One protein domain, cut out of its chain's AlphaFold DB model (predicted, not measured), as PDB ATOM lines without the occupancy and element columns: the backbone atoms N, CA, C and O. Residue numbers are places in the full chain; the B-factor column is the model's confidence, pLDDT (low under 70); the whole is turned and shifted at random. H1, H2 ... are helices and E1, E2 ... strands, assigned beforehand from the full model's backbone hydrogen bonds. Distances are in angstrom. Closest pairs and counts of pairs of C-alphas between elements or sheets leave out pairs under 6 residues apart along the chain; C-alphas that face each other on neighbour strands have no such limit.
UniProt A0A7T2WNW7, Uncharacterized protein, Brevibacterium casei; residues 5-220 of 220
ATOM      1  N   LEU A   5      70.334  50.959 -22.271       92.69
ATOM      2  CA  LEU A   5      70.756  51.946 -21.278       92.69
ATOM      3  C   LEU A   5      70.538  53.380 -21.768       92.69
ATOM      4  O   LEU A   5      69.922  54.159 -21.055       92.69
ATOM      5  N   GLY A   6      70.908  53.691 -23.015       92.81
ATOM      6  CA  GLY A   6      70.657  55.017 -23.590       92.81
ATOM      7  C   GLY A   6      69.183  55.438 -23.539       92.81
ATOM      8  O   GLY A   6      68.890  56.577 -23.208       92.81
ATOM      9  N   ARG A   7      68.238  54.512 -23.775       91.56
ATOM     10  CA  ARG A   7      66.797  54.819 -23.688       91.56
ATOM     11  C   ARG A   7      66.364  55.035 -22.241       91.56
ATOM     12  O   ARG A   7      65.623  55.968 -21.966       91.56
ATOM     13  N   LYS A   8      66.848  54.194 -21.319       94.62
ATOM     14  CA  LYS A   8      66.572  54.343 -19.882       94.62
ATOM     15  C   LYS A   8      67.100  55.671 -19.339       94.62
ATOM     16  O   LYS A   8      66.420  56.288 -18.532       94.62
ATOM     17  N   LEU A   9      68.262  56.120 -19.812       96.00
ATOM     18  CA  LEU A   9      68.820  57.431 -19.490       96.00
ATOM     19  C   LEU A   9      67.951  58.554 -20.063       96.00
ATOM     20  O   LEU A   9      67.508  59.402 -19.300       96.00
ATOM     21  N   THR A  10      67.630  58.533 -21.361       92.75
ATOM     22  CA  THR A  10      66.766  59.553 -21.982       92.75
ATOM     23  C   THR A  10      65.418  59.684 -21.266       92.75
ATOM     24  O   THR A  10      65.052  60.772 -20.822       92.75
ATOM     25  N   ASP A  11      64.680  58.580 -21.127       91.88
ATOM     26  CA  ASP A  11      63.319  58.604 -20.586       91.88
ATOM     27  C   ASP A  11      63.321  58.810 -19.062       91.88
ATOM     28  O   ASP A  11      62.517  59.583 -18.537       91.88
ATOM     29  N   GLY A  12      64.245  58.154 -18.353       94.44
ATOM     30  CA  GLY A  12      64.362  58.229 -16.898       94.44
ATOM     31  C   GLY A  12      64.775  59.614 -16.411       94.44
ATOM     32  O   GLY A  12      64.166  60.128 -15.477       94.44
ATOM     33  N   LEU A  13      65.742  60.258 -17.073       95.44
ATOM     34  CA  LEU A  13      66.152  61.624 -16.735       95.44
ATOM     35  C   LEU A  13      65.027  62.627 -16.979       95.44
ATOM     36  O   LEU A  13      64.741  63.445 -16.109       95.44
ATOM     37  N   ALA A  14      64.360  62.546 -18.133       93.38
ATOM     38  CA  ALA A  14      63.240  63.431 -18.438       93.38
ATOM     39  C   ALA A  14      62.100  63.263 -17.419       93.38
ATOM     40  O   ALA A  14      61.556  64.253 -16.936       93.38
ATOM     41  N   ALA A  15      61.753  62.024 -17.062       93.38
ATOM     42  CA  ALA A  15      60.736  61.751 -16.049       93.38
ATOM     43  C   ALA A  15      61.151  62.252 -14.659       93.38
ATOM     44  O   ALA A  15      60.332  62.845 -13.958       93.38
ATOM     45  N   ARG A  16      62.417  62.059 -14.269       95.69
ATOM     46  CA  ARG A  16      62.920  62.486 -12.961       95.69
ATOM     47  C   ARG A  16      62.927  64.005 -12.812       95.69
ATOM     48  O   ARG A  16      62.492  64.496 -11.776       95.69
ATOM     49  N   LEU A  17      63.348  64.734 -13.846       95.19
ATOM     50  CA  LEU A  17      63.319  66.199 -13.863       95.19
ATOM     51  C   LEU A  17      61.889  66.740 -13.732       95.19
ATOM     52  O   LEU A  17      61.653  67.661 -12.958       95.19
ATOM     53  N   GLU A  18      60.918  66.160 -14.442       94.12
ATOM     54  CA  GLU A  18      59.511  66.566 -14.302       94.12
ATOM     55  C   GLU A  18      58.962  66.257 -12.900       94.12
ATOM     56  O   GLU A  18      58.333  67.116 -12.282       94.12
ATOM     57  N   PHE A  19      59.246  65.065 -12.367       95.44
ATOM     58  CA  PHE A  19      58.823  64.669 -11.023       95.44
ATOM     59  C   PHE A  19      59.389  65.600  -9.944       95.44
ATOM     60  O   PHE A  19      58.633  66.188  -9.172       95.44
ATOM     61  N   ASP A  20      60.710  65.788  -9.908       96.75
ATOM     62  CA  ASP A  20      61.341  66.624  -8.886       96.75
ATOM     63  C   ASP A  20      60.937  68.097  -9.039       96.75
ATOM     64  O   ASP A  20      60.804  68.811  -8.042       96.75
ATOM     65  N   TYR A  21      60.664  68.558 -10.264       95.31
ATOM     66  CA  TYR A  21      60.108  69.888 -10.485       95.31
ATOM     67  C   TYR A  21      58.707  70.026  -9.874       95.31
ATOM     68  O   TYR A  21      58.461  70.997  -9.159       95.31
ATOM     69  N   ALA A  22      57.820  69.049 -10.090       95.50
ATOM     70  CA  ALA A  22      56.486  69.015  -9.485       95.50
ATOM     71  C   ALA A  22      56.536  68.951  -7.946       95.50
ATOM     72  O   ALA A  22      55.645  69.461  -7.272       95.50
ATOM     73  N   CYS A  23      57.611  68.398  -7.381       97.06
ATOM     74  CA  CYS A  23      57.901  68.427  -5.947       97.06
ATOM     75  C   CYS A  23      58.602  69.717  -5.470       97.06
ATOM     76  O   CYS A  23      59.149  69.735  -4.367       97.06
ATOM     77  N   ASN A  24      58.621  70.789  -6.271       97.00
ATOM     78  CA  ASN A  24      59.272  72.076  -5.976       97.00
ATOM     79  C   ASN A  24      60.802  72.004  -5.769       97.00
ATOM     80  O   ASN A  24      61.400  72.891  -5.156       97.00
ATOM     81  N   ARG A  25      61.476  70.990  -6.329       96.50
ATOM     82  CA  ARG A  25      62.939  70.795  -6.232       96.50
ATOM     83  C   ARG A  25      63.714  71.281  -7.456       96.50
ATOM     84  O   ARG A  25      64.909  71.032  -7.577       96.50
ATOM     85  N   GLY A  26      63.066  72.029  -8.352       93.31
ATOM     86  CA  GLY A  26      63.703  72.539  -9.574       93.31
ATOM     87  C   GLY A  26      64.917  73.445  -9.338       93.31
ATOM     88  O   GLY A  26      65.786  73.546 -10.197       93.31
ATOM     89  N   HIS A  27      65.009  74.077  -8.165       94.31
ATOM     90  CA  HIS A  27      66.150  74.905  -7.772       94.31
ATOM     91  C   HIS A  27      67.442  74.095  -7.558       94.31
ATOM     92  O   HIS A  27      68.526  74.668  -7.580       94.31
ATOM     93  N   SER A  28      67.344  72.775  -7.365       94.31
ATOM     94  CA  SER A  28      68.499  71.885  -7.203       94.31
ATOM     95  C   SER A  28      69.057  71.373  -8.535       94.31
ATOM     96  O   SER A  28      70.063  70.665  -8.539       94.31
ATOM     97  N   PHE A  29      68.411  71.678  -9.665       96.88
ATOM     98  CA  PHE A  29      68.828  71.157 -10.964       96.88
ATOM     99  C   PHE A  29      70.147  71.775 -11.422       96.88
ATOM    100  O   PHE A  29      70.354  72.987 -11.381       96.88
ATOM    101  N   GLY A  30      71.043  70.914 -11.889       96.31
ATOM    102  CA  GLY A  30      72.412  71.257 -12.236       96.31
ATOM    103  C   GLY A  30      73.182  70.027 -12.693       96.31
ATOM    104  O   GLY A  30      72.670  68.909 -12.653       96.31
ATOM    105  N   GLU A  31      74.437  70.229 -13.085       95.12
ATOM    106  CA  GLU A  31      75.316  69.146 -13.541       95.12
ATOM    107  C   GLU A  31      75.520  68.085 -12.448       95.12
ATOM    108  O   GLU A  31      75.306  66.902 -12.690       95.12
ATOM    109  N   TYR A  32      75.769  68.506 -11.203       96.50
ATOM    110  CA  TYR A  32      75.896  67.591 -10.061       96.50
ATOM    111  C   TYR A  32      74.632  66.749  -9.812       96.50
ATOM    112  O   TYR A  32      74.711  65.534  -9.636       96.50
ATOM    113  N   TYR A  33      73.451  67.378  -9.848       97.50
ATOM    114  CA  TYR A  33      72.169  66.674  -9.736       97.50
ATOM    115  C   TYR A  33      71.997  65.645 -10.863       97.50
ATOM    116  O   TYR A  33      71.569  64.508 -10.634       97.50
ATOM    117  N   LEU A  34      72.377  66.030 -12.085       96.81
ATOM    118  CA  LEU A  34      72.297  65.162 -13.249       96.81
ATOM    119  C   LEU A  34      73.238  63.960 -13.109       96.81
ATOM    120  O   LEU A  34      72.815  62.841 -13.383       96.81
ATOM    121  N   HIS A  35      74.461  64.157 -12.606       97.94
ATOM    122  CA  HIS A  35      75.411  63.073 -12.334       97.94
ATOM    123  C   HIS A  35      74.847  62.076 -11.320       97.94
ATOM    124  O   HIS A  35      74.903  60.870 -11.557       97.94
ATOM    125  N   GLY A  36      74.248  62.561 -10.226       98.00
ATOM    126  CA  GLY A  36      73.584  61.700  -9.244       98.00
ATOM    127  C   GLY A  36      72.506  60.825  -9.887       98.00
ATOM    128  O   GLY A  36      72.536  59.601  -9.763       98.00
ATOM    129  N   THR A  37      71.621  61.438 -10.673       97.88
ATOM    130  CA  THR A  37      70.520  60.723 -11.337       97.88
ATOM    131  C   THR A  37      71.020  59.744 -12.409       97.88
ATOM    132  O   THR A  37      70.524  58.622 -12.518       97.88
ATOM    133  N   VAL A  38      72.027  60.126 -13.202       98.06
ATOM    134  CA  VAL A  38      72.668  59.233 -14.181       98.06
ATOM    135  C   VAL A  38      73.283  58.026 -13.475       98.06
ATOM    136  O   VAL A  38      73.068  56.895 -13.914       98.06
ATOM    137  N   ASN A  39      73.986  58.239 -12.362       97.88
ATOM    138  CA  ASN A  39      74.581  57.163 -11.576       97.88
ATOM    139  C   ASN A  39      73.525  56.189 -11.034       97.88
ATOM    140  O   ASN A  39      73.725  54.975 -11.113       97.88
ATOM    141  N   GLU A  40      72.395  56.696 -10.530       97.69
ATOM    142  CA  GLU A  40      71.260  55.874 -10.088       97.69
ATOM    143  C   GLU A  40      70.722  55.008 -11.234       97.69
ATOM    144  O   GLU A  40      70.607  53.788 -11.093       97.69
ATOM    145  N   ILE A  41      70.454  55.615 -12.397       97.31
ATOM    146  CA  ILE A  41      69.938  54.896 -13.570       97.31
ATOM    147  C   ILE A  41      70.947  53.848 -14.047       97.31
ATOM    148  O   ILE A  41      70.551  52.718 -14.327       97.31
ATOM    149  N   ILE A  42      72.236  54.172 -14.147       96.69
ATOM    150  CA  ILE A  42      73.262  53.204 -14.559       96.69
ATOM    151  C   ILE A  42      73.322  52.047 -13.559       96.69
ATOM    152  O   ILE A  42      73.211  50.889 -13.961       96.69
ATOM    153  N   SER A  43      73.446  52.353 -12.268       96.00
ATOM    154  CA  SER A  43      73.608  51.356 -11.206       96.00
ATOM    155  C   SER A  43      72.413  50.407 -11.113       96.00
ATOM    156  O   SER A  43      72.600  49.204 -10.959       96.00
ATOM    157  N   ALA A  44      71.192  50.911 -11.310       96.00
ATOM    158  CA  ALA A  44      69.973  50.102 -11.333       96.00
ATOM    159  C   ALA A  44      69.860  49.166 -12.554       96.00
ATOM    160  O   ALA A  44      68.947  48.346 -12.631       96.00
ATOM    161  N   ASN A  45      70.740  49.309 -13.550       95.31
ATOM    162  CA  ASN A  45      70.640  48.623 -14.840       95.31
ATOM    163  C   ASN A  45      71.865  47.781 -15.200       95.31
ATOM    164  O   ASN A  45      71.976  47.298 -16.336       95.31
ATOM    165  N   ILE A  46      72.750  47.573 -14.232       94.06
ATOM    166  CA  ILE A  46      73.907  46.694 -14.340       94.06
ATOM    167  C   ILE A  46      73.849  45.606 -13.269       94.06
ATOM    168  O   ILE A  46      73.181  45.741 -12.250       94.06
ATOM    169  N   ASP A  47      74.585  44.525 -13.506       94.00
ATOM    170  CA  ASP A  47      74.835  43.497 -12.501       94.00
ATOM    171  C   ASP A  47      76.134  43.862 -11.753       94.00
ATOM    172  O   ASP A  47      77.214  43.765 -12.353       94.00
ATOM    173  N   PRO A  48      76.080  44.297 -10.477       94.44
ATOM    174  CA  PRO A  48      77.261  44.758  -9.741       94.44
ATOM    175  C   PRO A  48      78.287  43.644  -9.471       94.44
ATOM    176  O   PRO A  48      79.465  43.929  -9.214       94.44
ATOM    177  N   SER A  49      77.879  42.371  -9.577       95.00
ATOM    178  CA  SER A  49      78.800  41.230  -9.506       95.00
ATOM    179  C   SER A  49      79.668  41.105 -10.763       95.00
ATOM    180  O   SER A  49      80.775  40.572 -10.702       95.00
ATOM    181  N   LYS A  50      79.213  41.654 -11.898       94.94
ATOM    182  CA  LYS A  50      79.886  41.569 -13.206       94.94
ATOM    183  C   LYS A  50      80.473  42.891 -13.672       94.94
ATOM    184  O   LYS A  50      81.415  42.888 -14.461       94.94
ATOM    185  N   MET A  51      79.936  44.011 -13.207       96.31
ATOM    186  CA  MET A  51      80.327  45.347 -13.646       96.31
ATOM    187  C   MET A  51      80.528  46.295 -12.469       96.31
ATOM    188  O   MET A  51      79.962  46.107 -11.395       96.31
ATOM    189  N   ARG A  52      81.340  47.330 -12.673       96.38
ATOM    190  CA  ARG A  52      81.577  48.390 -11.690       96.38
ATOM    191  C   ARG A  52      81.455  49.756 -12.348       96.38
ATOM    192  O   ARG A  52      82.050  49.978 -13.397       96.38
ATOM    193  N   VAL A  53      80.710  50.658 -11.713       97.00
ATOM    194  CA  VAL A  53      80.636  52.070 -12.112       97.00
ATOM    195  C   VAL A  53      81.796  52.829 -11.476       97.00
ATOM    196  O   VAL A  53      82.071  52.675 -10.285       97.00
ATOM    197  N   HIS A  54      82.466  53.645 -12.277       97.50
ATOM    198  CA  HIS A  54      83.471  54.607 -11.856       97.50
ATOM    199  C   HIS A  54      82.997  56.000 -12.271       97.50
ATOM    200  O   HIS A  54      82.776  56.230 -13.459       97.50
ATOM    201  N   ALA A  55      82.832  56.905 -11.308       96.50
ATOM    202  CA  ALA A  55      82.611  58.324 -11.576       96.50
ATOM    203  C   ALA A  55      83.965  59.047 -11.635       96.50
ATOM    204  O   ALA A  55      84.839  58.721 -10.828       96.50
ATOM    205  N   GLY A  56      84.144  59.989 -12.564       95.88
ATOM    206  CA  GLY A  56      85.420  60.700 -12.742       95.88
ATOM    207  C   GLY A  56      86.563  59.751 -13.118       95.88
ATOM    208  O   GLY A  56      87.505  59.542 -12.353       95.88
ATOM    209  N   TYR A  57      86.445  59.081 -14.266       96.75
ATOM    210  CA  TYR A  57      87.386  58.037 -14.674       96.75
ATOM    211  C   TYR A  57      88.462  58.567 -15.628       96.75
ATOM    212  O   TYR A  57      88.176  58.925 -16.773       96.75
ATOM    213  N   ALA A  58      89.718  58.552 -15.178       94.88
ATOM    214  CA  ALA A  58      90.882  58.943 -15.973       94.88
ATOM    215  C   ALA A  58      91.253  57.849 -16.993       94.88
ATOM    216  O   ALA A  58      92.070  56.964 -16.727       94.88
ATOM    217  N   HIS A  59      90.624  57.879 -18.169       94.62
ATOM    218  CA  HIS A  59      90.883  56.907 -19.228       94.62
ATOM    219  C   HIS A  59      92.177  57.231 -19.994       94.62
ATOM    220  O   HIS A  59      92.398  58.366 -20.410       94.62
ATOM    221  N   ARG A  60      93.012  56.219 -20.268       92.06
ATOM    222  CA  ARG A  60      94.313  56.403 -20.949       92.06
ATOM    223  C   ARG A  60      94.214  57.119 -22.302       92.06
ATOM    224  O   ARG A  60      95.082  57.908 -22.633       92.06
ATOM    225  N   ALA A  61      93.148  56.859 -23.059       91.75
ATOM    226  CA  ALA A  61      92.948  57.425 -24.397       91.75
ATOM    227  C   ALA A  61      92.652  58.933 -24.408       91.75
ATOM    228  O   ALA A  61      92.751  59.557 -25.454       91.75
ATOM    229  N   ILE A  62      92.276  59.506 -23.260       90.88
ATOM    230  CA  ILE A  62      92.030  60.949 -23.117       90.88
ATOM    231  C   ILE A  62      93.091  61.622 -22.241       90.88
ATOM    232  O   ILE A  62      92.984  62.811 -21.948       90.88
ATOM    233  N   ALA A  63      94.092  60.864 -21.787       87.38
ATOM    234  CA  ALA A  63      95.180  61.398 -20.988       87.38
ATOM    235  C   ALA A  63      96.031  62.359 -21.827       87.38
ATOM    236  O   ALA A  63      96.200  62.184 -23.034       87.38
ATOM    237  N   ARG A  64      96.594  63.381 -21.180       80.44
ATOM    238  CA  ARG A  64      97.485  64.332 -21.857       80.44
ATOM    239  C   ARG A  64      98.824  63.658 -22.152       80.44
ATOM    240  O   ARG A  64      99.415  63.081 -21.244       80.44
ATOM    241  N   GLU A  65      99.350  63.825 -23.369       71.38
ATOM    242  CA  GLU A  65     100.675  63.302 -23.755       71.38
ATOM    243  C   GLU A  65     101.794  63.780 -22.817       71.38
ATOM    244  O   GLU A  65     102.691  63.022 -22.453       71.38
ATOM    245  N   LYS A  66     101.733  65.054 -22.408       73.69
ATOM    246  CA  LYS A  66     102.647  65.660 -21.437       73.69
ATOM    247  C   LYS A  66     101.847  66.086 -20.208       73.69
ATOM    248  O   LYS A  66     101.230  67.156 -20.230       73.69
ATOM    249  N   PRO A  67     101.807  65.270 -19.142       69.50
ATOM    250  CA  PRO A  67     101.094  65.619 -17.924       69.50
ATOM    251  C   PRO A  67     101.770  66.829 -17.258       69.50
ATOM    252  O   PRO A  67     102.798  66.707 -16.601       69.50
ATOM    253  N   GLY A  68     101.211  68.022 -17.469       70.12
ATOM    254  CA  GLY A  68     101.595  69.228 -16.732       70.12
ATOM    255  C   GLY A  68     101.031  69.239 -15.306       70.12
ATOM    256  O   GLY A  68     100.373  68.294 -14.868       70.12
ATOM    257  N   ARG A  69     101.224  70.351 -14.583       69.94
ATOM    258  CA  ARG A  69     100.514  70.591 -13.315       69.94
ATOM    259  C   ARG A  69      99.003  70.672 -13.573       69.94
ATOM    260  O   ARG A  69      98.559  71.481 -14.383       69.94
ATOM    261  N   GLY A  70      98.224  69.853 -12.871       78.81
ATOM    262  CA  GLY A  70      96.760  69.863 -12.915       78.81
ATOM    263  C   GLY A  70      96.146  68.464 -12.943       78.81
ATOM    264  O   GLY A  70      96.848  67.462 -13.059       78.81
ATOM    265  N   ARG A  71      94.816  68.408 -12.832       82.06
ATOM    266  CA  ARG A  71      94.051  67.160 -12.938       82.06
ATOM    267  C   ARG A  71      94.101  66.642 -14.378       82.06
ATOM    268  O   ARG A  71      94.013  67.433 -15.321       82.06
ATOM    269  N   GLN A  72      94.253  65.329 -14.532       86.50
ATOM    270  CA  GLN A  72      94.098  64.686 -15.835       86.50
ATOM    271  C   GLN A  72      92.649  64.813 -16.321       86.50
ATOM    272  O   GLN A  72      91.743  64.926 -15.493       86.50
ATOM    273  N   PRO A  73      92.413  64.800 -17.641       90.12
ATOM    274  CA  PRO A  73      91.069  64.669 -18.177       90.12
ATOM    275  C   PRO A  73      90.424  63.375 -17.683       90.12
ATOM    276  O   PRO A  73      91.066  62.326 -17.596       90.12
ATOM    277  N   GLU A  74      89.141  63.459 -17.370       95.25
ATOM    278  CA  GLU A  74      88.345  62.349 -16.872       95.25
ATOM    279  C   GLU A  74      87.021  62.311 -17.620       95.25
ATOM    280  O   GLU A  74      86.525  63.350 -18.050       95.25
ATOM    281  N   LEU A  75      86.481  61.103 -17.752       97.31
ATOM    282  CA  LEU A  75      85.104  60.870 -18.169       97.31
ATOM    283  C   LEU A  75      84.199  61.010 -16.950       97.31
ATOM    284  O   LEU A  75      84.556  60.509 -15.875       97.31
ATOM    285  N   ASP A  76      83.004  61.561 -17.122       98.00
ATOM    286  CA  ASP A  76      82.032  61.618 -16.028       98.00
ATOM    287  C   ASP A  76      81.699  60.220 -15.499       98.00
ATOM    288  O   ASP A  76      81.679  60.005 -14.283       98.00
ATOM    289  N   PHE A  77      81.517  59.248 -16.403       98.38
ATOM    290  CA  PHE A  77      81.245  57.855 -16.052       98.38
ATOM    291  C   PHE A  77      82.002  56.848 -16.916       98.38
ATOM    292  O   PHE A  77      82.050  56.946 -18.143       98.38
ATOM    293  N   TYR A  78      82.493  55.789 -16.271       98.12
ATOM    294  CA  TYR A  78      83.001  54.586 -16.923       98.12
ATOM    295  C   TYR A  78      82.512  53.330 -16.190       98.12
ATOM    296  O   TYR A  78      82.793  53.113 -15.013       98.12
ATOM    297  N   VAL A  79      81.758  52.487 -16.887       97.38
ATOM    298  CA  VAL A  79      81.235  51.210 -16.404       97.38
ATOM    299  C   VAL A  79      82.111  50.094 -16.952       97.38
ATOM    300  O   VAL A  79      82.055  49.763 -18.138       97.38
ATOM    301  N   LYS A  80      82.913  49.500 -16.072       96.62
ATOM    302  CA  LYS A  80      83.910  48.492 -16.426       96.62
ATOM    303  C   LYS A  80      83.401  47.083 -16.159       96.62
ATOM    304  O   LYS A  80      82.912  46.786 -15.067       96.62
ATOM    305  N   SER A  81      83.570  46.199 -17.135       95.25
ATOM    306  CA  SER A  81      83.400  44.756 -16.975       95.25
ATOM    307  C   SER A  81      84.506  44.185 -16.085       95.25
ATOM    308  O   SER A  81      85.692  44.380 -16.355       95.25
ATOM    309  N   ARG A  82      84.138  43.468 -15.016       93.44
ATOM    310  CA  ARG A  82      85.098  42.867 -14.071       93.44
ATOM    311  C   ARG A  82      85.885  41.719 -14.701       93.44
ATOM    312  O   ARG A  82      87.077  41.605 -14.463       93.44
ATOM    313  N   ALA A  83      85.211  40.897 -15.506       91.56
ATOM    314  CA  ALA A  83      85.790  39.718 -16.153       91.56
ATOM    315  C   ALA A  83      86.189  39.960 -17.622       91.56
ATOM    316  O   ALA A  83      86.599  39.030 -18.304       91.56
ATOM    317  N   GLY A  84      85.990  41.175 -18.153       86.81
ATOM    318  CA  GLY A  84      86.214  41.483 -19.573       86.81
ATOM    319  C   GLY A  84      85.214  40.839 -20.547       86.81
ATOM    320  O   GLY A  84      85.326  41.028 -21.750       86.81
ATOM    321  N   THR A  85      84.209  40.115 -20.048       85.69
ATOM    322  CA  THR A  85      83.236  39.371 -20.871       85.69
ATOM    323  C   THR A  85      82.090  40.233 -21.404       85.69
ATOM    324  O   THR A  85      81.482  39.908 -22.421       85.69
ATOM    325  N   LEU A  86      81.775  41.333 -20.718       88.19
ATOM    326  CA  LEU A  86      80.782  42.322 -21.136       88.19
ATOM    327  C   LEU A  86      81.445  43.558 -21.751       88.19
ATOM    328  O   LEU A  86      82.536  43.951 -21.342       88.19
ATOM    329  N   ALA A  87      80.745  44.198 -22.691       90.56
ATOM    330  CA  ALA A  87      81.133  45.504 -23.214       90.56
ATOM    331  C   ALA A  87      81.140  46.557 -22.095       90.56
ATOM    332  O   ALA A  87      80.200  46.624 -21.295       90.56
ATOM    333  N   ASN A  88      82.186  47.383 -22.062       96.31
ATOM    334  CA  ASN A  88      82.239  48.549 -21.187       96.31
ATOM    335  C   ASN A  88      81.280  49.634 -21.697       96.31
ATOM    336  O   ASN A  88      80.877  49.639 -22.865       96.31
ATOM    337  N   VAL A  89      80.941  50.575 -20.824       96.75
ATOM    338  CA  VAL A  89      80.184  51.777 -21.191       96.75
ATOM    339  C   VAL A  89      80.933  52.989 -20.670       96.75
ATOM    340  O   VAL A  89      81.389  52.966 -19.534       96.75
ATOM    341  N   CYS A  90      81.027  54.059 -21.443       97.38
ATOM    342  CA  CYS A  90      81.419  55.363 -20.924       97.38
ATOM    343  C   CYS A  90      80.366  56.413 -21.245       97.38
ATOM    344  O   CYS A  90      79.612  56.278 -22.216       97.38
ATOM    345  N   ALA A  91      80.295  57.446 -20.412       98.19
ATOM    346  CA  ALA A  91      79.404  58.562 -20.649       98.19
ATOM    347  C   ALA A  91      80.013  59.894 -20.218       98.19
ATOM    348  O   ALA A  91      80.715  59.950 -19.212       98.19
ATOM    349  N   GLU A  92      79.671  60.935 -20.974       98.31
ATOM    350  CA  GLU A  92      79.849  62.344 -20.609       98.31
ATOM    351  C   GLU A  92      78.465  62.985 -20.469       98.31
ATOM    352  O   GLU A  92      77.538  62.671 -21.232       98.31
ATOM    353  N   VAL A  93      78.314  63.866 -19.491       98.06
ATOM    354  CA  VAL A  93      77.042  64.416 -19.038       98.06
ATOM    355  C   VAL A  93      77.106  65.936 -19.040       98.06
ATOM    356  O   VAL A  93      78.042  66.557 -18.552       98.06
ATOM    357  N   LYS A  94      76.073  66.576 -19.591       97.25
ATOM    358  CA  LYS A  94      76.019  68.032 -19.686       97.25
ATOM    359  C   LYS A  94      74.670  68.593 -19.285       97.25
ATOM    360  O   LYS A  94      73.626  68.153 -19.771       97.25
ATOM    361  N   TRP A  95      74.707  69.624 -18.445       97.50
ATOM    362  CA  TRP A  95      73.538  70.419 -18.083       97.50
ATOM    363  C   TRP A  95      73.466  71.697 -18.925       97.50
ATOM    364  O   TRP A  95      74.269  72.607 -18.731       97.50
ATOM    365  N   ALA A  96      72.507  71.792 -19.846       96.62
ATOM    366  CA  ALA A  96      72.421  72.860 -20.850       96.62
ATOM    367  C   ALA A  96      72.252  74.269 -20.256       96.62
ATOM    368  O   ALA A  96      72.593  75.263 -20.891       96.62
ATOM    369  N   ASP A  97      71.720  74.367 -19.042       95.94
ATOM    370  CA  ASP A  97      71.527  75.639 -18.348       95.94
ATOM    371  C   ASP A  97      72.789  76.146 -17.637       95.94
ATOM    372  O   ASP A  97      72.796  77.271 -17.139       95.94
ATOM    373  N   SER A  98      73.850  75.340 -17.581       95.06
ATOM    374  CA  SER A  98      75.136  75.741 -17.015       95.06
ATOM    375  C   SER A  98      75.802  76.827 -17.866       95.06
ATOM    376  O   SER A  98      75.836  76.744 -19.093       95.06
ATOM    377  N   SER A  99      76.447  77.803 -17.223       91.75
ATOM    378  CA  SER A  99      77.307  78.787 -17.905       91.75
ATOM    379  C   SER A  99      78.500  78.139 -18.629       91.75
ATOM    380  O   SER A  99      79.083  78.733 -19.544       91.75
ATOM    381  N   HIS A 100      78.851  76.905 -18.251       90.06
ATOM    382  CA  HIS A 100      79.899  76.097 -18.869       90.06
ATOM    383  C   HIS A 100      79.390  75.190 -20.002       90.06
ATOM    384  O   HIS A 100      80.208  74.597 -20.713       90.06
ATOM    385  N   ALA A 101      78.078  75.099 -20.237       92.75
ATOM    386  CA  ALA A 101      77.502  74.333 -21.343       92.75
ATOM    387  C   ALA A 101      77.585  75.109 -22.664       92.75
ATOM    388  O   ALA A 101      76.592  75.554 -23.231       92.75
ATOM    389  N   LYS A 102      78.815  75.292 -23.149       91.25
ATOM    390  CA  LYS A 102      79.131  75.948 -24.424       91.25
ATOM    391  C   LYS A 102      79.352  74.906 -25.516       91.25
ATOM    392  O   LYS A 102      79.858  73.822 -25.233       91.25
ATOM    393  N   ALA A 103      79.070  75.265 -26.767       88.81
ATOM    394  CA  ALA A 103      79.231  74.376 -27.920       88.81
ATOM    395  C   ALA A 103      80.649  73.776 -28.032       88.81
ATOM    396  O   ALA A 103      80.795  72.578 -28.246       88.81
ATOM    397  N   GLY A 104      81.695  74.572 -27.776       86.88
ATOM    398  CA  GLY A 104      83.075  74.071 -27.743       86.88
ATOM    399  C   GLY A 104      83.349  73.051 -26.629       86.88
ATOM    400  O   GLY A 104      84.164  72.153 -26.810       86.88
ATOM    401  N   ASN A 105      82.649  73.131 -25.493       90.50
ATOM    402  CA  ASN A 105      82.768  72.122 -24.438       90.50
ATOM    403  C   ASN A 105      82.018  70.839 -24.807       90.50
ATOM    404  O   ASN A 105      82.565  69.768 -24.601       90.50
ATOM    405  N   VAL A 106      80.841  70.944 -25.431       91.81
ATOM    406  CA  VAL A 106      80.127  69.777 -25.982       91.81
ATOM    407  C   VAL A 106      80.983  69.042 -27.011       91.81
ATOM    408  O   VAL A 106      81.090  67.821 -26.958       91.81
ATOM    409  N   LEU A 107      81.625  69.772 -27.928       89.25
ATOM    410  CA  LEU A 107      82.553  69.173 -28.884       89.25
ATOM    411  C   LEU A 107      83.685  68.428 -28.161       89.25
ATOM    412  O   LEU A 107      83.987  67.296 -28.516       89.25
ATOM    413  N   ARG A 108      84.281  69.036 -27.133       89.38
ATOM    414  CA  ARG A 108      85.358  68.423 -26.343       89.38
ATOM    415  C   ARG A 108      84.914  67.117 -25.676       89.38
ATOM    416  O   ARG A 108      85.645  66.133 -25.736       89.38
ATOM    417  N   ASP A 109      83.712  67.101 -25.107       93.94
ATOM    418  CA  ASP A 109      83.121  65.914 -24.481       93.94
ATOM    419  C   ASP A 109      82.898  64.803 -25.539       93.94
ATOM    420  O   ASP A 109      83.226  63.637 -25.322       93.94
ATOM    421  N   LEU A 110      82.448  65.158 -26.750       93.12
ATOM    422  CA  LEU A 110      82.307  64.214 -27.869       93.12
ATOM    423  C   LEU A 110      83.649  63.673 -28.384       93.12
ATOM    424  O   LEU A 110      83.743  62.484 -28.688       93.12
ATOM    425  N   LEU A 111      84.687  64.511 -28.459       91.31
ATOM    426  CA  LEU A 111      86.040  64.099 -28.850       91.31
ATOM    427  C   LEU A 111      86.620  63.090 -27.853       91.31
ATOM    428  O   LEU A 111      87.148  62.058 -28.265       91.31
ATOM    429  N   ARG A 112      86.452  63.326 -26.545       93.31
ATOM    430  CA  ARG A 112      86.865  62.375 -25.499       93.31
ATOM    431  C   ARG A 112      86.198  61.016 -25.670       93.31
ATOM    432  O   ARG A 112      86.876  59.990 -25.640       93.31
ATOM    433  N   LEU A 113      84.888  61.001 -25.912       96.12
ATOM    434  CA  LEU A 113      84.146  59.767 -26.185       96.12
ATOM    435  C   LEU A 113      84.636  59.066 -27.461       96.12
ATOM    436  O   LEU A 113      84.771  57.842 -27.472       96.12
ATOM    437  N   ALA A 114      84.936  59.817 -28.521       94.31
ATOM    438  CA  ALA A 114      85.445  59.261 -29.772       94.31
ATOM    439  C   ALA A 114      86.835  58.622 -29.612       94.31
ATOM    440  O   ALA A 114      87.058  57.523 -30.115       94.31
ATOM    441  N   LEU A 115      87.736  59.239 -28.842       93.44
ATOM    442  CA  LEU A 115      89.056  58.676 -28.523       93.44
ATOM    443  C   LEU A 115      88.950  57.380 -27.718       93.44
ATOM    444  O   LEU A 115      89.639  56.400 -28.009       93.44
ATOM    445  N   VAL A 116      88.046  57.337 -26.731       96.06
ATOM    446  CA  VAL A 116      87.751  56.091 -26.008       96.06
ATOM    447  C   VAL A 116      87.268  55.035 -26.994       96.06
ATOM    448  O   VAL A 116      87.823  53.939 -27.005       96.06
ATOM    449  N   LYS A 117      86.316  55.369 -27.873       96.06
ATOM    450  CA  LYS A 117      85.784  54.441 -28.876       96.06
ATOM    451  C   LYS A 117      86.849  53.907 -29.832       96.06
ATOM    452  O   LYS A 117      86.828  52.724 -30.153       96.06
ATOM    453  N   GLN A 118      87.763  54.762 -30.276       94.44
ATOM    454  CA  GLN A 118      88.881  54.389 -31.139       94.44
ATOM    455  C   GLN A 118      89.844  53.435 -30.428       94.44
ATOM    456  O   GLN A 118      90.270  52.441 -31.009       94.44
ATOM    457  N   SER A 119      90.150  53.703 -29.156       94.88
ATOM    458  CA  SER A 119      91.052  52.869 -28.352       94.88
ATOM    459  C   SER A 119      90.422  51.559 -27.859       94.88
ATOM    460  O   SER A 119      91.130  50.575 -27.642       94.88
ATOM    461  N   GLU A 120      89.099  51.538 -27.671       95.38
ATOM    462  CA  GLU A 120      88.316  50.406 -27.171       95.38
ATOM    463  C   GLU A 120      87.041  50.224 -28.021       95.38
ATOM    464  O   GLU A 120      85.944  50.625 -27.614       95.38
ATOM    465  N   PRO A 121      87.138  49.584 -29.205       95.12
ATOM    466  CA  PRO A 121      86.025  49.499 -30.154       95.12
ATOM    467  C   PRO A 121      84.764  48.811 -29.622       95.12
ATOM    468  O   PRO A 121      83.666  49.061 -30.125       95.12
ATOM    469  N   SER A 122      84.877  47.966 -28.595       94.12
ATOM    470  CA  SER A 122      83.731  47.307 -27.959       94.12
ATOM    471  C   SER A 122      82.978  48.198 -26.964       94.12
ATOM    472  O   SER A 122      81.839  47.875 -26.627       94.12
ATOM    473  N   THR A 123      83.553  49.323 -26.525       96.00
ATOM    474  CA  THR A 123      82.954  50.221 -25.528       96.00
ATOM    475  C   THR A 123      81.772  51.000 -26.123       96.00
ATOM    476  O   THR A 123      81.856  51.569 -27.220       96.00
ATOM    477  N   GLU A 124      80.634  51.022 -25.424       96.06
ATOM    478  CA  GLU A 124      79.496  51.887 -25.765       96.06
ATOM    479  C   GLU A 124      79.744  53.287 -25.194       96.06
ATOM    480  O   GLU A 124      79.895  53.447 -23.988       96.06
ATOM    481  N   CYS A 125      79.799  54.298 -26.062       97.75
ATOM    482  CA  CYS A 125      80.119  55.675 -25.685       97.75
ATOM    483  C   CYS A 125      78.862  56.542 -25.793       97.75
ATOM    484  O   CYS A 125      78.253  56.610 -26.867       97.75
ATOM    485  N   LEU A 126      78.455  57.179 -24.694       97.75
ATOM    486  CA  LEU A 126      77.199  57.921 -24.591       97.75
ATOM    487  C   LEU A 126      77.445  59.393 -24.247       97.75
ATOM    488  O   LEU A 126      78.046  59.703 -23.228       97.75
ATOM    489  N   PHE A 127      76.918  60.309 -25.050       97.75
ATOM    490  CA  PHE A 127      76.830  61.720 -24.671       97.75
ATOM    491  C   PHE A 127      75.418  62.021 -24.175       97.75
ATOM    492  O   PHE A 127      74.450  61.717 -24.877       97.75
ATOM    493  N   ILE A 128      75.294  62.601 -22.983       97.56
ATOM    494  CA  ILE A 128      74.021  62.888 -22.319       97.56
ATOM    495  C   ILE A 128      73.881  64.399 -22.155       97.56
ATOM    496  O   ILE A 128      74.685  65.030 -21.476       97.56
ATOM    497  N   LEU A 129      72.830  64.983 -22.725       96.62
ATOM    498  CA  LEU A 129      72.491  66.397 -22.553       96.62
ATOM    499  C   LEU A 129      71.115  66.508 -21.913       96.62
ATOM    500  O   LEU A 129      70.143  65.984 -22.458       96.62
ATOM    501  N   ALA A 130      71.009  67.234 -20.805       95.75
ATOM    502  CA  ALA A 130      69.717  67.579 -20.224       95.75
ATOM    503  C   ALA A 130      69.645  69.055 -19.826       95.75
ATOM    504  O   ALA A 130      70.672  69.701 -19.637       95.75
ATOM    505  N   GLY A 131      68.440  69.605 -19.729       95.56
ATOM    506  CA  GLY A 131      68.233  71.021 -19.424       95.56
ATOM    507  C   GLY A 131      66.795  71.470 -19.617       95.56
ATOM    508  O   GLY A 131      65.928  70.685 -20.018       95.56
ATOM    509  N   ARG A 132      66.539  72.762 -19.390       94.19
ATOM    510  CA  ARG A 132      65.336  73.414 -19.921       94.19
ATOM    511  C   ARG A 132      65.341  73.272 -21.436       94.19
ATOM    512  O   ARG A 132      66.369  73.510 -22.075       94.19
ATOM    513  N   MET A 133      64.180  72.964 -22.008       91.62
ATOM    514  CA  MET A 133      64.028  72.749 -23.452       91.62
ATOM    515  C   MET A 133      64.657  73.885 -24.277       91.62
ATOM    516  O   MET A 133      65.515  73.632 -25.114       91.62
ATOM    517  N   ALA A 134      64.356  75.144 -23.937       91.88
ATOM    518  CA  ALA A 134      64.901  76.312 -24.632       91.88
ATOM    519  C   ALA A 134      66.442  76.412 -24.584       91.88
ATOM    520  O   ALA A 134      67.067  76.885 -25.532       91.88
ATOM    521  N   LYS A 135      67.084  75.968 -23.493       94.25
ATOM    522  CA  LYS A 135      68.553  75.970 -23.376       94.25
ATOM    523  C   LYS A 135      69.187  74.832 -24.161       94.25
ATOM    524  O   LYS A 135      70.199  75.052 -24.822       94.25
ATOM    525  N   VAL A 136      68.567  73.654 -24.148       92.62
ATOM    526  CA  VAL A 136      68.977  72.523 -24.990       92.62
ATOM    527  C   VAL A 136      68.887  72.904 -26.471       92.62
ATOM    528  O   VAL A 136      69.850  72.714 -27.211       92.62
ATOM    529  N   GLU A 137      67.780  73.509 -26.901       89.62
ATOM    530  CA  GLU A 137      67.583  73.974 -28.280       89.62
ATOM    531  C   GLU A 137      68.589  75.050 -28.689       89.62
ATOM    532  O   GLU A 137      69.174  74.970 -29.771       89.62
ATOM    533  N   SER A 138      68.833  76.029 -27.813       90.44
ATOM    534  CA  SER A 138      69.834  77.075 -28.035       90.44
ATOM    535  C   SER A 138      71.236  76.484 -28.227       90.44
ATOM    536  O   SER A 138      71.925  76.828 -29.192       90.44
ATOM    537  N   LEU A 139      71.639  75.538 -27.376       90.88
ATOM    538  CA  LEU A 139      72.948  74.892 -27.466       90.88
ATOM    539  C   LEU A 139      73.095  74.057 -28.748       90.88
ATOM    540  O   LEU A 139      74.104  74.168 -29.440       90.88
ATOM    541  N   LEU A 140      72.068  73.282 -29.110       88.44
ATOM    542  CA  LEU A 140      72.050  72.459 -30.331       88.44
ATOM    543  C   LEU A 140      71.892  73.278 -31.624       88.44
ATOM    544  O   LEU A 140      71.999  72.728 -32.723       88.44
ATOM    545  N   SER A 141      71.647  74.583 -31.495       85.44
ATOM    546  CA  SER A 141      71.600  75.554 -32.592       85.44
ATOM    547  C   SER A 141      72.874  76.402 -32.695       85.44
ATOM    548  O   SER A 141      72.959  77.258 -33.570       85.44
ATOM    549  N   THR A 142      73.883  76.144 -31.855       84.00
ATOM    550  CA  THR A 142      75.156  76.880 -31.845       84.00
ATOM    551  C   THR A 142      76.278  76.057 -32.504       84.00
ATOM    552  O   THR A 142      76.495  74.909 -32.108       84.00
ATOM    553  N   PRO A 143      77.027  76.593 -33.487       79.00
ATOM    554  CA  PRO A 143      78.203  75.918 -34.043       79.00
ATOM    555  C   PRO A 143      79.281  75.623 -32.976       79.00
ATOM    556  O   PRO A 143      79.421  76.397 -32.026       79.00
ATOM    557  N   PRO A 144      80.054  74.526 -33.092       77.31
ATOM    558  CA  PRO A 144      80.008  73.503 -34.146       77.31
ATOM    559  C   PRO A 144      78.992  72.378 -33.869       77.31
ATOM    560  O   PRO A 144      78.963  71.370 -34.567       77.31
ATOM    561  N   VAL A 145      78.163  72.508 -32.825       80.00
ATOM    562  CA  VAL A 145      77.144  71.497 -32.494       80.00
ATOM    563  C   VAL A 145      76.012  71.516 -33.529       80.00
ATOM    564  O   VAL A 145      75.514  70.465 -33.943       80.00
ATOM    565  N   ALA A 146      75.645  72.716 -33.980       70.25
ATOM    566  CA  ALA A 146      74.788  72.946 -35.135       70.25
ATOM    567  C   ALA A 146      75.562  72.899 -36.462       70.25
ATOM    568  O   ALA A 146      76.785  72.954 -36.491       70.25
ATOM    569  N   ALA A 147      74.817  72.835 -37.564       61.25
ATOM    570  CA  ALA A 147      75.344  73.020 -38.912       61.25
ATOM    571  C   ALA A 147      75.629  74.510 -39.129       61.25
ATOM    572  O   ALA A 147      74.802  75.327 -38.714       61.25
ATOM    573  N   ALA A 148      76.746  74.865 -39.769       52.34
ATOM    574  CA  ALA A 148      77.050  76.268 -40.047       52.34
ATOM    575  C   ALA A 148      76.174  76.829 -41.184       52.34
ATOM    576  O   ALA A 148      75.957  78.037 -41.254       52.34
ATOM    577  N   SER A 149      75.593  75.961 -42.019       54.88
ATOM    578  CA  SER A 149      74.673  76.320 -43.104       54.88
ATOM    579  C   SER A 149      73.459  75.376 -43.192       54.88
ATOM    580  O   SER A 149      73.388  74.357 -42.501       54.88
ATOM    581  N   LYS A 150      72.467  75.708 -44.038       52.34
ATOM    582  CA  LYS A 150      71.308  74.828 -44.318       52.34
ATOM    583  C   LYS A 150      71.715  73.496 -44.964       52.34
ATOM    584  O   LYS A 150      70.992  72.515 -44.785       52.34
ATOM    585  N   ASP A 151      72.846  73.484 -45.666       52.72
ATOM    586  CA  ASP A 151      73.342  72.343 -46.441       52.72
ATOM    587  C   ASP A 151      74.342  71.481 -45.655       52.72
ATOM    588  O   ASP A 151      74.566  70.312 -45.979       52.72
ATOM    589  N   GLU A 152      74.892  72.009 -44.560       58.91
ATOM    590  CA  GLU A 152      75.789  71.272 -43.678       58.91
ATOM    591  C   GLU A 152      75.061  70.343 -42.696       58.91
ATOM    592  O   GLU A 152      73.920  70.546 -42.267       58.91
ATOM    593  N   ARG A 153      75.756  69.275 -42.297       60.31
ATOM    594  CA  ARG A 153      75.248  68.290 -41.338       60.31
ATOM    595  C   ARG A 153      75.623  68.719 -39.918       60.31
ATOM    596  O   ARG A 153      76.792  68.907 -39.615       60.31
ATOM    597  N   ARG A 154      74.626  68.828 -39.031       71.69
ATOM    598  CA  ARG A 154      74.839  69.093 -37.593       71.69
ATOM    599  C   ARG A 154      75.610  67.940 -36.941       71.69
ATOM    600  O   ARG A 154      75.317  66.782 -37.254       71.69
ATOM    601  N   LEU A 155      76.496  68.243 -35.988       78.00
ATOM    602  CA  LEU A 155      77.209  67.238 -35.187       78.00
ATOM    603  C   LEU A 155      76.245  66.412 -34.327       78.00
ATOM    604  O   LEU A 155      76.373  65.190 -34.244       78.00
ATOM    605  N   LEU A 156      75.253  67.068 -33.718       77.81
ATOM    606  CA  LEU A 156      74.200  66.416 -32.944       77.81
ATOM    607  C   LEU A 156      72.837  66.616 -33.605       77.81
ATOM    608  O   LEU A 156      72.414  67.729 -33.921       77.81
ATOM    609  N   GLU A 157      72.118  65.514 -33.805       78.12
ATOM    610  CA  GLU A 157      70.734  65.571 -34.269       78.12
ATOM    611  C   GLU A 157      69.791  65.985 -33.134       78.12
ATOM    612  O   GLU A 157      69.834  65.407 -32.049       78.12
ATOM    613  N   TYR A 158      68.898  66.939 -33.417       72.88
ATOM    614  CA  TYR A 158      67.744  67.234 -32.569       72.88
ATOM    615  C   TYR A 158      66.596  66.269 -32.902       72.88
ATOM    616  O   TYR A 158      66.326  66.074 -34.095       72.88
ATOM    617  N   PRO A 159      65.898  65.687 -31.908       68.19
ATOM    618  CA  PRO A 159      64.718  64.873 -32.180       68.19
ATOM    619  C   PRO A 159      63.675  65.692 -32.942       68.19
ATOM    620  O   PRO A 159      63.280  66.775 -32.521       68.19
ATOM    621  N   ARG A 160      63.201  65.165 -34.071       63.28
ATOM    622  CA  ARG A 160      62.025  65.693 -34.769       63.28
ATOM    623  C   ARG A 160      60.902  64.685 -34.591       63.28
ATOM    624  O   ARG A 160      61.139  63.499 -34.798       63.28
ATOM    625  N   ALA A 161      59.713  65.159 -34.223       49.72
ATOM    626  CA  ALA A 161      58.562  64.323 -33.871       49.72
ATOM    627  C   ALA A 161      58.208  63.253 -34.930       49.72
ATOM    628  O   ALA A 161      57.660  62.214 -34.591       49.72
ATOM    629  N   GLU A 162      58.574  63.474 -36.194       49.97
ATOM    630  CA  GLU A 162      58.097  62.679 -37.331       49.97
ATOM    631  C   GLU A 162      59.168  61.804 -38.002       49.97
ATOM    632  O   GLU A 162      58.913  61.220 -39.056       49.97
ATOM    633  N   ARG A 163      60.402  61.731 -37.481       56.41
ATOM    634  CA  ARG A 163      61.489  61.020 -38.184       56.41
ATOM    635  C   ARG A 163      62.283  60.102 -37.271       56.41
ATOM    636  O   ARG A 163      62.724  60.498 -36.196       56.41
ATOM    637  N   ALA A 164      62.522  58.883 -37.761       59.69
ATOM    638  CA  ALA A 164      63.481  57.965 -37.164       59.69
ATOM    639  C   ALA A 164      64.851  58.661 -37.013       59.69
ATOM    640  O   ALA A 164      65.246  59.417 -37.912       59.69
ATOM    641  N   PRO A 165      65.572  58.424 -35.901       64.25
ATOM    642  CA  PRO A 165      66.877  59.027 -35.674       64.25
ATOM    643  C   PRO A 165      67.836  58.594 -36.779       64.25
ATOM    644  O   PRO A 165      67.882  57.424 -37.172       64.25
ATOM    645  N   ARG A 166      68.607  59.542 -37.293       64.00
ATOM    646  CA  ARG A 166      69.577  59.314 -38.356       64.00
ATOM    647  C   ARG A 166      70.963  59.215 -37.742       64.00
ATOM    648  O   ARG A 166      71.356  60.048 -36.928       64.00
ATOM    649  N   LYS A 167      71.748  58.234 -38.190       72.69
ATOM    650  CA  LYS A 167      73.193  58.255 -37.949       72.69
ATOM    651  C   LYS A 167      73.759  59.503 -38.631       72.69
ATOM    652  O   LYS A 167      73.540  59.717 -39.825       72.69
ATOM    653  N   ARG A 168      74.446  60.347 -37.869       77.25
ATOM    654  CA  ARG A 168      75.149  61.533 -38.362       77.25
ATOM    655  C   ARG A 168      76.628  61.225 -38.486       77.25
ATOM    656  O   ARG A 168      77.139  60.365 -37.781       77.25
ATOM    657  N   ALA A 169      77.272  61.870 -39.442       72.94
ATOM    658  CA  ALA A 169      78.702  61.801 -39.685       72.94
ATOM    659  C   ALA A 169      79.199  63.238 -39.701       72.94
ATOM    660  O   ALA A 169      78.582  64.076 -40.367       72.94
ATOM    661  N   PHE A 170      80.254  63.498 -38.950       74.25
ATOM    662  CA  PHE A 170      80.826  64.817 -38.790       74.25
ATOM    663  C   PHE A 170      82.345  64.716 -38.964       74.25
ATOM    664  O   PHE A 170      82.992  64.070 -38.133       74.25
ATOM    665  N   PRO A 171      82.906  65.280 -40.046       71.56
ATOM    666  CA  PRO A 171      84.345  65.278 -40.257       71.56
ATOM    667  C   PRO A 171      85.016  66.181 -39.216       71.56
ATOM    668  O   PRO A 171      84.517  67.264 -38.919       71.56
ATOM    669  N   LEU A 172      86.132  65.731 -38.644       71.19
ATOM    670  CA  LEU A 172      86.937  66.513 -37.697       71.19
ATOM    671  C   LEU A 172      88.061  67.307 -38.365       71.19
ATOM    672  O   LEU A 172      88.691  68.146 -37.719       71.19
ATOM    673  N   VAL A 173      88.270  67.059 -39.654       62.78
ATOM    674  CA  VAL A 173      89.156  67.817 -40.528       62.78
ATOM    675  C   VAL A 173      88.302  68.385 -41.653       62.78
ATOM    676  O   VAL A 173      87.643  67.630 -42.370       62.78
ATOM    677  N   VAL A 174      88.294  69.706 -41.793       56.75
ATOM    678  CA  VAL A 174      87.626  70.405 -42.897       56.75
ATOM    679  C   VAL A 174      88.710  71.132 -43.675       56.75
ATOM    680  O   VAL A 174      89.463  71.902 -43.091       56.75
ATOM    681  N   ASP A 175      88.843  70.820 -44.965       51.06
ATOM    682  CA  ASP A 175      89.828  71.439 -45.865       51.06
ATOM    683  C   ASP A 175      91.282  71.408 -45.343       51.06
ATOM    684  O   ASP A 175      92.081  72.305 -45.595       51.06
ATOM    685  N   GLY A 176      91.639  70.351 -44.605       55.12
ATOM    686  CA  GLY A 176      92.972  70.171 -44.018       55.12
ATOM    687  C   GLY A 176      93.177  70.850 -42.658       55.12
ATOM    688  O   GLY A 176      94.208  70.625 -42.025       55.12
ATOM    689  N   GLU A 177      92.199  71.611 -42.160       55.69
ATOM    690  CA  GLU A 177      92.232  72.213 -40.828       55.69
ATOM    691  C   GLU A 177      91.475  71.356 -39.801       55.69
ATOM    692  O   GLU A 177      90.323  70.960 -39.996       55.69
ATOM    693  N   SER A 178      92.129  71.066 -38.672       62.81
ATOM    694  CA  SER A 178      91.499  70.383 -37.537       62.81
ATOM    695  C   SER A 178      90.509  71.313 -36.842       62.81
ATOM    696  O   SER A 178      90.872  72.425 -36.464       62.81
ATOM    697  N   ILE A 179      89.296  70.834 -36.555       64.38
ATOM    698  CA  ILE A 179      88.278  71.585 -35.798       64.38
ATOM    699  C   ILE A 179      88.770  71.978 -34.386       64.38
ATOM    700  O   ILE A 179      88.234  72.909 -33.774       64.38
ATOM    701  N   GLU A 180      89.837  71.354 -33.868       57.22
ATOM    702  CA  GLU A 180      90.506  71.821 -32.646       57.22
ATOM    703  C   GLU A 180      90.927  73.298 -32.733       57.22
ATOM    704  O   GLU A 180      90.828  73.999 -31.724       57.22
ATOM    705  N   SER A 181      91.317  73.796 -33.915       52.50
ATOM    706  CA  SER A 181      91.716  75.197 -34.136       52.50
ATOM    707  C   SER A 181      90.549  76.182 -33.973       52.50
ATOM    708  O   SER A 181      90.752  77.331 -33.578       52.50
ATOM    709  N   ILE A 182      89.316  75.716 -34.203       51.72
ATOM    710  CA  ILE A 182      88.083  76.515 -34.156       51.72
ATOM    711  C   ILE A 182      87.657  76.784 -32.703       51.72
ATOM    712  O   ILE A 182      86.999  77.783 -32.403       51.72
ATOM    713  N   SER A 183      88.075  75.939 -31.757       51.94
ATOM    714  CA  SER A 183      87.797  76.130 -30.331       51.94
ATOM    715  C   SER A 183      89.058  76.569 -29.586       51.94
ATOM    716  O   SER A 183      89.883  75.758 -29.182       51.94
ATOM    717  N   LYS A 184      89.207  77.887 -29.375       46.62
ATOM    718  CA  LYS A 184      90.303  78.463 -28.573       46.62
ATOM    719  C   LYS A 184      90.476  77.683 -27.257       46.62
ATOM    720  O   LYS A 184      89.574  77.677 -26.418       46.62
ATOM    721  N   GLY A 185      91.641  77.061 -27.067       50.62
ATOM    722  CA  GLY A 185      92.001  76.367 -25.823       50.62
ATOM    723  C   GLY A 185      91.657  74.877 -25.777       50.62
ATOM    724  O   GLY A 185      91.306  74.366 -24.710       50.62
ATOM    725  N   THR A 186      91.720  74.173 -26.903       52.56
ATOM    726  CA  THR A 186      91.632  72.711 -26.957       52.56
ATOM    727  C   THR A 186      92.865  72.060 -26.344       52.56
ATOM    728  O   THR A 186      94.010  72.415 -26.620       52.56
ATOM    729  N   GLU A 187      92.609  71.104 -25.451       58.12
ATOM    730  CA  GLU A 187      93.604  70.096 -25.103       58.12
ATOM    731  C   GLU A 187      93.978  69.412 -26.418       58.12
ATOM    732  O   GLU A 187      93.077  68.998 -27.141       58.12
ATOM    733  N   ARG A 188      95.269  69.352 -26.762       61.91
ATOM    734  CA  ARG A 188      95.693  68.611 -27.952       61.91
ATOM    735  C   ARG A 188      95.459  67.136 -27.676       61.91
ATOM    736  O   ARG A 188      96.160  66.562 -26.838       61.91
ATOM    737  N   PHE A 189      94.470  66.552 -28.335       68.38
ATOM    738  CA  PHE A 189      94.297  65.114 -28.317       68.38
ATOM    739  C   PHE A 189      95.153  64.508 -29.424       68.38
ATOM    740  O   PHE A 189      95.102  64.917 -30.582       68.38
ATOM    741  N   SER A 190      95.970  63.525 -29.074       67.38
ATOM    742  CA  SER A 190      96.792  62.813 -30.043       67.38
ATOM    743  C   SER A 190      95.956  61.771 -30.779       67.38
ATOM    744  O   SER A 190      95.328  60.930 -30.135       67.38
ATOM    745  N   GLY A 191      95.988  61.783 -32.112       76.12
ATOM    746  CA  GLY A 191      95.386  60.718 -32.918       76.12
ATOM    747  C   GLY A 191      93.858  60.748 -32.985       76.12
ATOM    748  O   GLY A 191      93.243  59.686 -32.951       76.12
ATOM    749  N   LEU A 192      93.257  61.941 -33.084       78.94
ATOM    750  CA  LEU A 192      91.820  62.088 -33.332       78.94
ATOM    751  C   LEU A 192      91.365  61.290 -34.570       78.94
ATOM    752  O   LEU A 192      92.098  61.226 -35.560       78.94
ATOM    753  N   PRO A 193      90.147  60.721 -34.550       83.12
ATOM    754  CA  PRO A 193      89.584  60.087 -35.734       83.12
ATOM    755  C   PRO A 193      89.277  61.136 -36.812       83.12
ATOM    756  O   PRO A 193      88.997  62.292 -36.511       83.12
ATOM    757  N   GLU A 194      89.265  60.731 -38.082       82.25
ATOM    758  CA  GLU A 194      88.916  61.641 -39.186       82.25
ATOM    759  C   GLU A 194      87.448  62.085 -39.130       82.25
ATOM    760  O   GLU A 194      87.097  63.190 -39.543       82.25
ATOM    761  N   THR A 195      86.570  61.217 -38.627       85.06
ATOM    762  CA  THR A 195      85.126  61.441 -38.556       85.06
ATOM    763  C   THR A 195      84.574  60.925 -37.234       85.06
ATOM    764  O   THR A 195      84.958  59.860 -36.755       85.06
ATOM    765  N   ILE A 196      83.624  61.664 -36.660       88.62
ATOM    766  CA  ILE A 196      82.775  61.188 -35.568       88.62
ATOM    767  C   ILE A 196      81.385  60.906 -36.113       88.62
ATOM    768  O   ILE A 196      80.791  61.708 -36.838       88.62
ATOM    769  N   HIS A 197      80.823  59.783 -35.691       88.94
ATOM    770  CA  HIS A 197      79.428  59.473 -35.898       88.94
ATOM    771  C   HIS A 197      78.624  59.603 -34.613       88.94
ATOM    772  O   HIS A 197      78.994  59.075 -33.567       88.94
ATOM    773  N   THR A 198      77.459  60.239 -34.700       91.06
ATOM    774  CA  THR A 198      76.522  60.325 -33.578       91.06
ATOM    775  C   THR A 198      75.175  59.746 -33.983       91.06
ATOM    776  O   THR A 198      74.709  59.917 -35.110       91.06
ATOM    777  N   THR A 199      74.542  58.997 -33.088       90.38
ATOM    778  CA  THR A 199      73.187  58.471 -33.303       90.38
ATOM    779  C   THR A 199      72.332  58.815 -32.101       90.38
ATOM    780  O   THR A 199      72.593  58.322 -31.002       90.38
ATOM    781  N   LEU A 200      71.312  59.647 -32.304       90.56
ATOM    782  CA  LEU A 200      70.369  59.994 -31.248       90.56
ATOM    783  C   LEU A 200      69.578  58.751 -30.825       90.56
ATOM    784  O   LEU A 200      69.003  58.039 -31.650       90.56
ATOM    785  N   VAL A 201      69.511  58.502 -29.524       89.25
ATOM    786  CA  VAL A 201      68.601  57.515 -28.952       89.25
ATOM    787  C   VAL A 201      67.219  58.152 -28.863       89.25
ATOM    788  O   VAL A 201      67.018  59.073 -28.075       89.25
ATOM    789  N   THR A 202      66.270  57.671 -29.673       77.56
ATOM    790  CA  THR A 202      64.910  58.230 -29.730       77.56
ATOM    791  C   THR A 202      64.253  58.208 -28.348       77.56
ATOM    792  O   THR A 202      64.066  57.109 -27.809       77.56
ATOM    793  N   PRO A 203      63.870  59.373 -27.795       77.88
ATOM    794  CA  PRO A 203      63.031  59.430 -26.605       77.88
ATOM    795  C   PRO A 203      61.692  58.742 -26.867       77.88
ATOM    796  O   PRO A 203      61.203  58.747 -27.997       77.88
ATOM    797  N   THR A 204      61.068  58.177 -25.839       77.62
ATOM    798  CA  THR A 204      59.697  57.656 -25.966       77.62
ATOM    799  C   THR A 204      58.672  58.793 -26.058       77.62
ATOM    800  O   THR A 204      57.635  58.642 -26.695       77.62
ATOM    801  N   THR A 205      58.981  59.962 -25.487       69.38
ATOM    802  CA  THR A 205      58.144  61.170 -25.568       69.38
ATOM    803  C   THR A 205      58.974  62.370 -26.017       69.38
ATOM    804  O   THR A 205      59.997  62.655 -25.394       69.38
ATOM    805  N   ILE A 206      58.529  63.085 -27.053       65.69
ATOM    806  CA  ILE A 206      59.132  64.335 -27.548       65.69
ATOM    807  C   ILE A 206      58.072  65.444 -27.470       65.69
ATOM    808  O   ILE A 206      56.928  65.211 -27.846       65.69
ATOM    809  N   GLY A 207      58.455  66.649 -27.034       58.00
ATOM    810  CA  GLY A 207      57.743  67.872 -27.434       58.00
ATOM    811  C   GLY A 207      56.585  68.379 -26.568       58.00
ATOM    812  O   GLY A 207      55.780  69.150 -27.072       58.00
ATOM    813  N   THR A 208      56.481  68.019 -25.286       54.75
ATOM    814  CA  THR A 208      55.428  68.582 -24.400       54.75
ATOM    815  C   THR A 208      55.915  68.986 -23.009       54.75
ATOM    816  O   THR A 208      55.115  69.329 -22.141       54.75
ATOM    817  N   LYS A 209      57.227  68.927 -22.769       69.31
ATOM    818  CA  LYS A 209      57.819  68.963 -21.430       69.31
ATOM    819  C   LYS A 209      58.688  70.197 -21.227       69.31
ATOM    820  O   LYS A 209      59.287  70.717 -22.165       69.31
ATOM    821  N   ARG A 210      58.757  70.667 -19.981       88.19
ATOM    822  CA  ARG A 210      59.586  71.818 -19.586       88.19
ATOM    823  C   ARG A 210      61.069  71.473 -19.686       88.19
ATOM    824  O   ARG A 210      61.906  72.333 -19.986       88.19
ATOM    825  N   TRP A 211      61.369  70.204 -19.445       91.44
ATOM    826  CA  TRP A 211      62.706  69.644 -19.438       91.44
ATOM    827  C   TRP A 211      62.910  68.709 -20.622       91.44
ATOM    828  O   TRP A 211      62.007  67.983 -21.039       91.44
ATOM    829  N   GLN A 212      64.132  68.699 -21.133       91.50
ATOM    830  CA  GLN A 212      64.560  67.787 -22.177       91.50
ATOM    831  C   GLN A 212      65.786  67.028 -21.680       91.50
ATOM    832  O   GLN A 212      66.697  67.623 -21.112       91.50
ATOM    833  N   ALA A 213      65.809  65.721 -21.928       93.81
ATOM    834  CA  ALA A 213      66.998  64.886 -21.817       93.81
ATOM    835  C   ALA A 213      67.197  64.164 -23.150       93.81
ATOM    836  O   ALA A 213      66.228  63.700 -23.755       93.81
ATOM    837  N   LEU A 214      68.428  64.122 -23.641       93.81
ATOM    838  CA  LEU A 214      68.814  63.514 -24.907       93.81
ATOM    839  C   LEU A 214      70.092  62.716 -24.703       93.81
ATOM    840  O   LEU A 214      70.982  63.130 -23.961       93.81
ATOM    841  N   VAL A 215      70.175  61.579 -25.385       95.12
ATOM    842  CA  VAL A 215      71.350  60.712 -25.350       95.12
ATOM    843  C   VAL A 215      71.755  60.380 -26.773       95.12
ATOM    844  O   VAL A 215      70.932  59.905 -27.556       95.12
ATOM    845  N   TRP A 216      73.026  60.577 -27.101       94.94
ATOM    846  CA  TRP A 216      73.608  60.149 -28.369       94.94
ATOM    847  C   TRP A 216      74.611  59.036 -28.126       94.94
ATOM    848  O   TRP A 216      75.413  59.096 -27.197       94.94
ATOM    849  N   ARG A 217      74.593  58.035 -29.001       95.00
ATOM    850  CA  ARG A 217      75.697  57.086 -29.133       95.00
ATOM    851  C   ARG A 217      76.770  57.702 -30.006       95.00
ATOM    852  O   ARG A 217      76.453  58.135 -31.116       95.00
ATOM    853  N   VAL A 218      78.002  57.693 -29.524       94.88
ATOM    854  CA  VAL A 218      79.180  58.144 -30.262       94.88
ATOM    855  C   VAL A 218      79.892  56.921 -30.834       94.88
ATOM    856  O   VAL A 218      80.198  55.970 -30.110       94.88
ATOM    857  N   THR A 219      80.125  56.924 -32.144       93.19
ATOM    858  CA  THR A 219      81.009  55.972 -32.819       93.19
ATOM    859  C   THR A 219      82.044  56.718 -33.652       93.19
ATOM    860  O   THR A 219      81.885  57.908 -33.917       93.19
ATOM    861  N   ILE A 220      83.094  56.013 -34.055       90.31
ATOM    862  CA  ILE A 220      83.942  56.410 -35.183       90.31
ATOM    863  C   ILE A 220      83.527  55.635 -36.431       90.31
ATOM    864  O   ILE A 220      82.629  54.757 -36.292       90.31
TER     865      ILE A 220
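What this domain is: This is residues 5 to 220 of the 220 residues of an uncharacterized protein of Brevibacterium casei (UniProt A0A7T2WNW7). A strongly twisted sheet of seven strands makes the middle slab, with H1 and H2 packed on one face and H3 and the short H4 on the other, three layers in all; the sheet curls round H2 and H3. Three long loops, residues 58 to 74, 141 to 166 and 183 to 194, lie away from the core. The 216 printed residues hold five named helices and seven named strands, in the order H1 H2 E1 E2 E3 H3 E4 H4 E5 H5 E6 E7, of mixed class. The mixed sheet runs E1 E2 E3 E4 E7 E6 E5, and the whole is compact, with a radius of gyration of the C-alphas of 16.9 A and spans of 49 by 48 by 35 A.

Where its parts are: H1, residues 5 to 22, begins at C-alpha 5 (70.756, 51.946, -21.278) and is 25.2 A long. H2 is residues 31 to 43, 18.0 A. E1 is residues 51 to 57, E2 75 to 81 and E3 89 to 95, 20.0 A. H3, residues 103 to 119, is 24.5 A long, and E4, 124 to 132, 26.4 A. H4 is residues 133 to 140, E5 167 to 171, H5 179 to 182 and E6 195 to 200. E7, residues 211 to 219, is 26.5 A long and ends at C-alpha 219 (81.009, 55.972, -32.819).

How they stand to each other: E1, E2 and E3 form a meander, each strand the antiparallel neighbour of the one before; N 54 and O 78 are 2.8 A apart, N 79 and O 89 2.7 A. E3, H3 and E4 form a strand-helix-strand unit, two parallel neighbour strands with a helix between, and its crossover is right-handed; N 92 and O 126 are 3.0 A apart. E7 is antiparallel to E4, with N 214 and O 129 at 2.8 A, and to E6, with N 199 and O 217 at 2.9 A. E5, an edge strand, is antiparallel to E6, with N 170 and O 196 at 2.8 A. H1 is over E4 and E7 at a height over the sheet of 8.9 A. H1 and H2 touch at a steep tilt of 52 degrees, opposite ways; the closest C-alphas are those of Leu 9 and Ile 41, 6.5 A. H3 is on the opposite face from H1; its closest C-alpha pair with E4 is Leu 113 and Cys 125, 5.8 A. H4 is on the sheet at a height of 7.9 A. H5 is not on it but is near H3. In H1, H2, H3 and H4 every O i to N i+4 pair is within hydrogen-bond range; H5 is too short for one.

The domain as a whole: The C-alphas of Cys 23 and Gly 176 are the two farthest apart, 51.8 A. The printed part has no cut. The links E1 to E2, H4 to E5 and H5 to E6 are long. Mean pLDDT of the printed part is 85.2; 40 residues are under 70, among them 173 to 190.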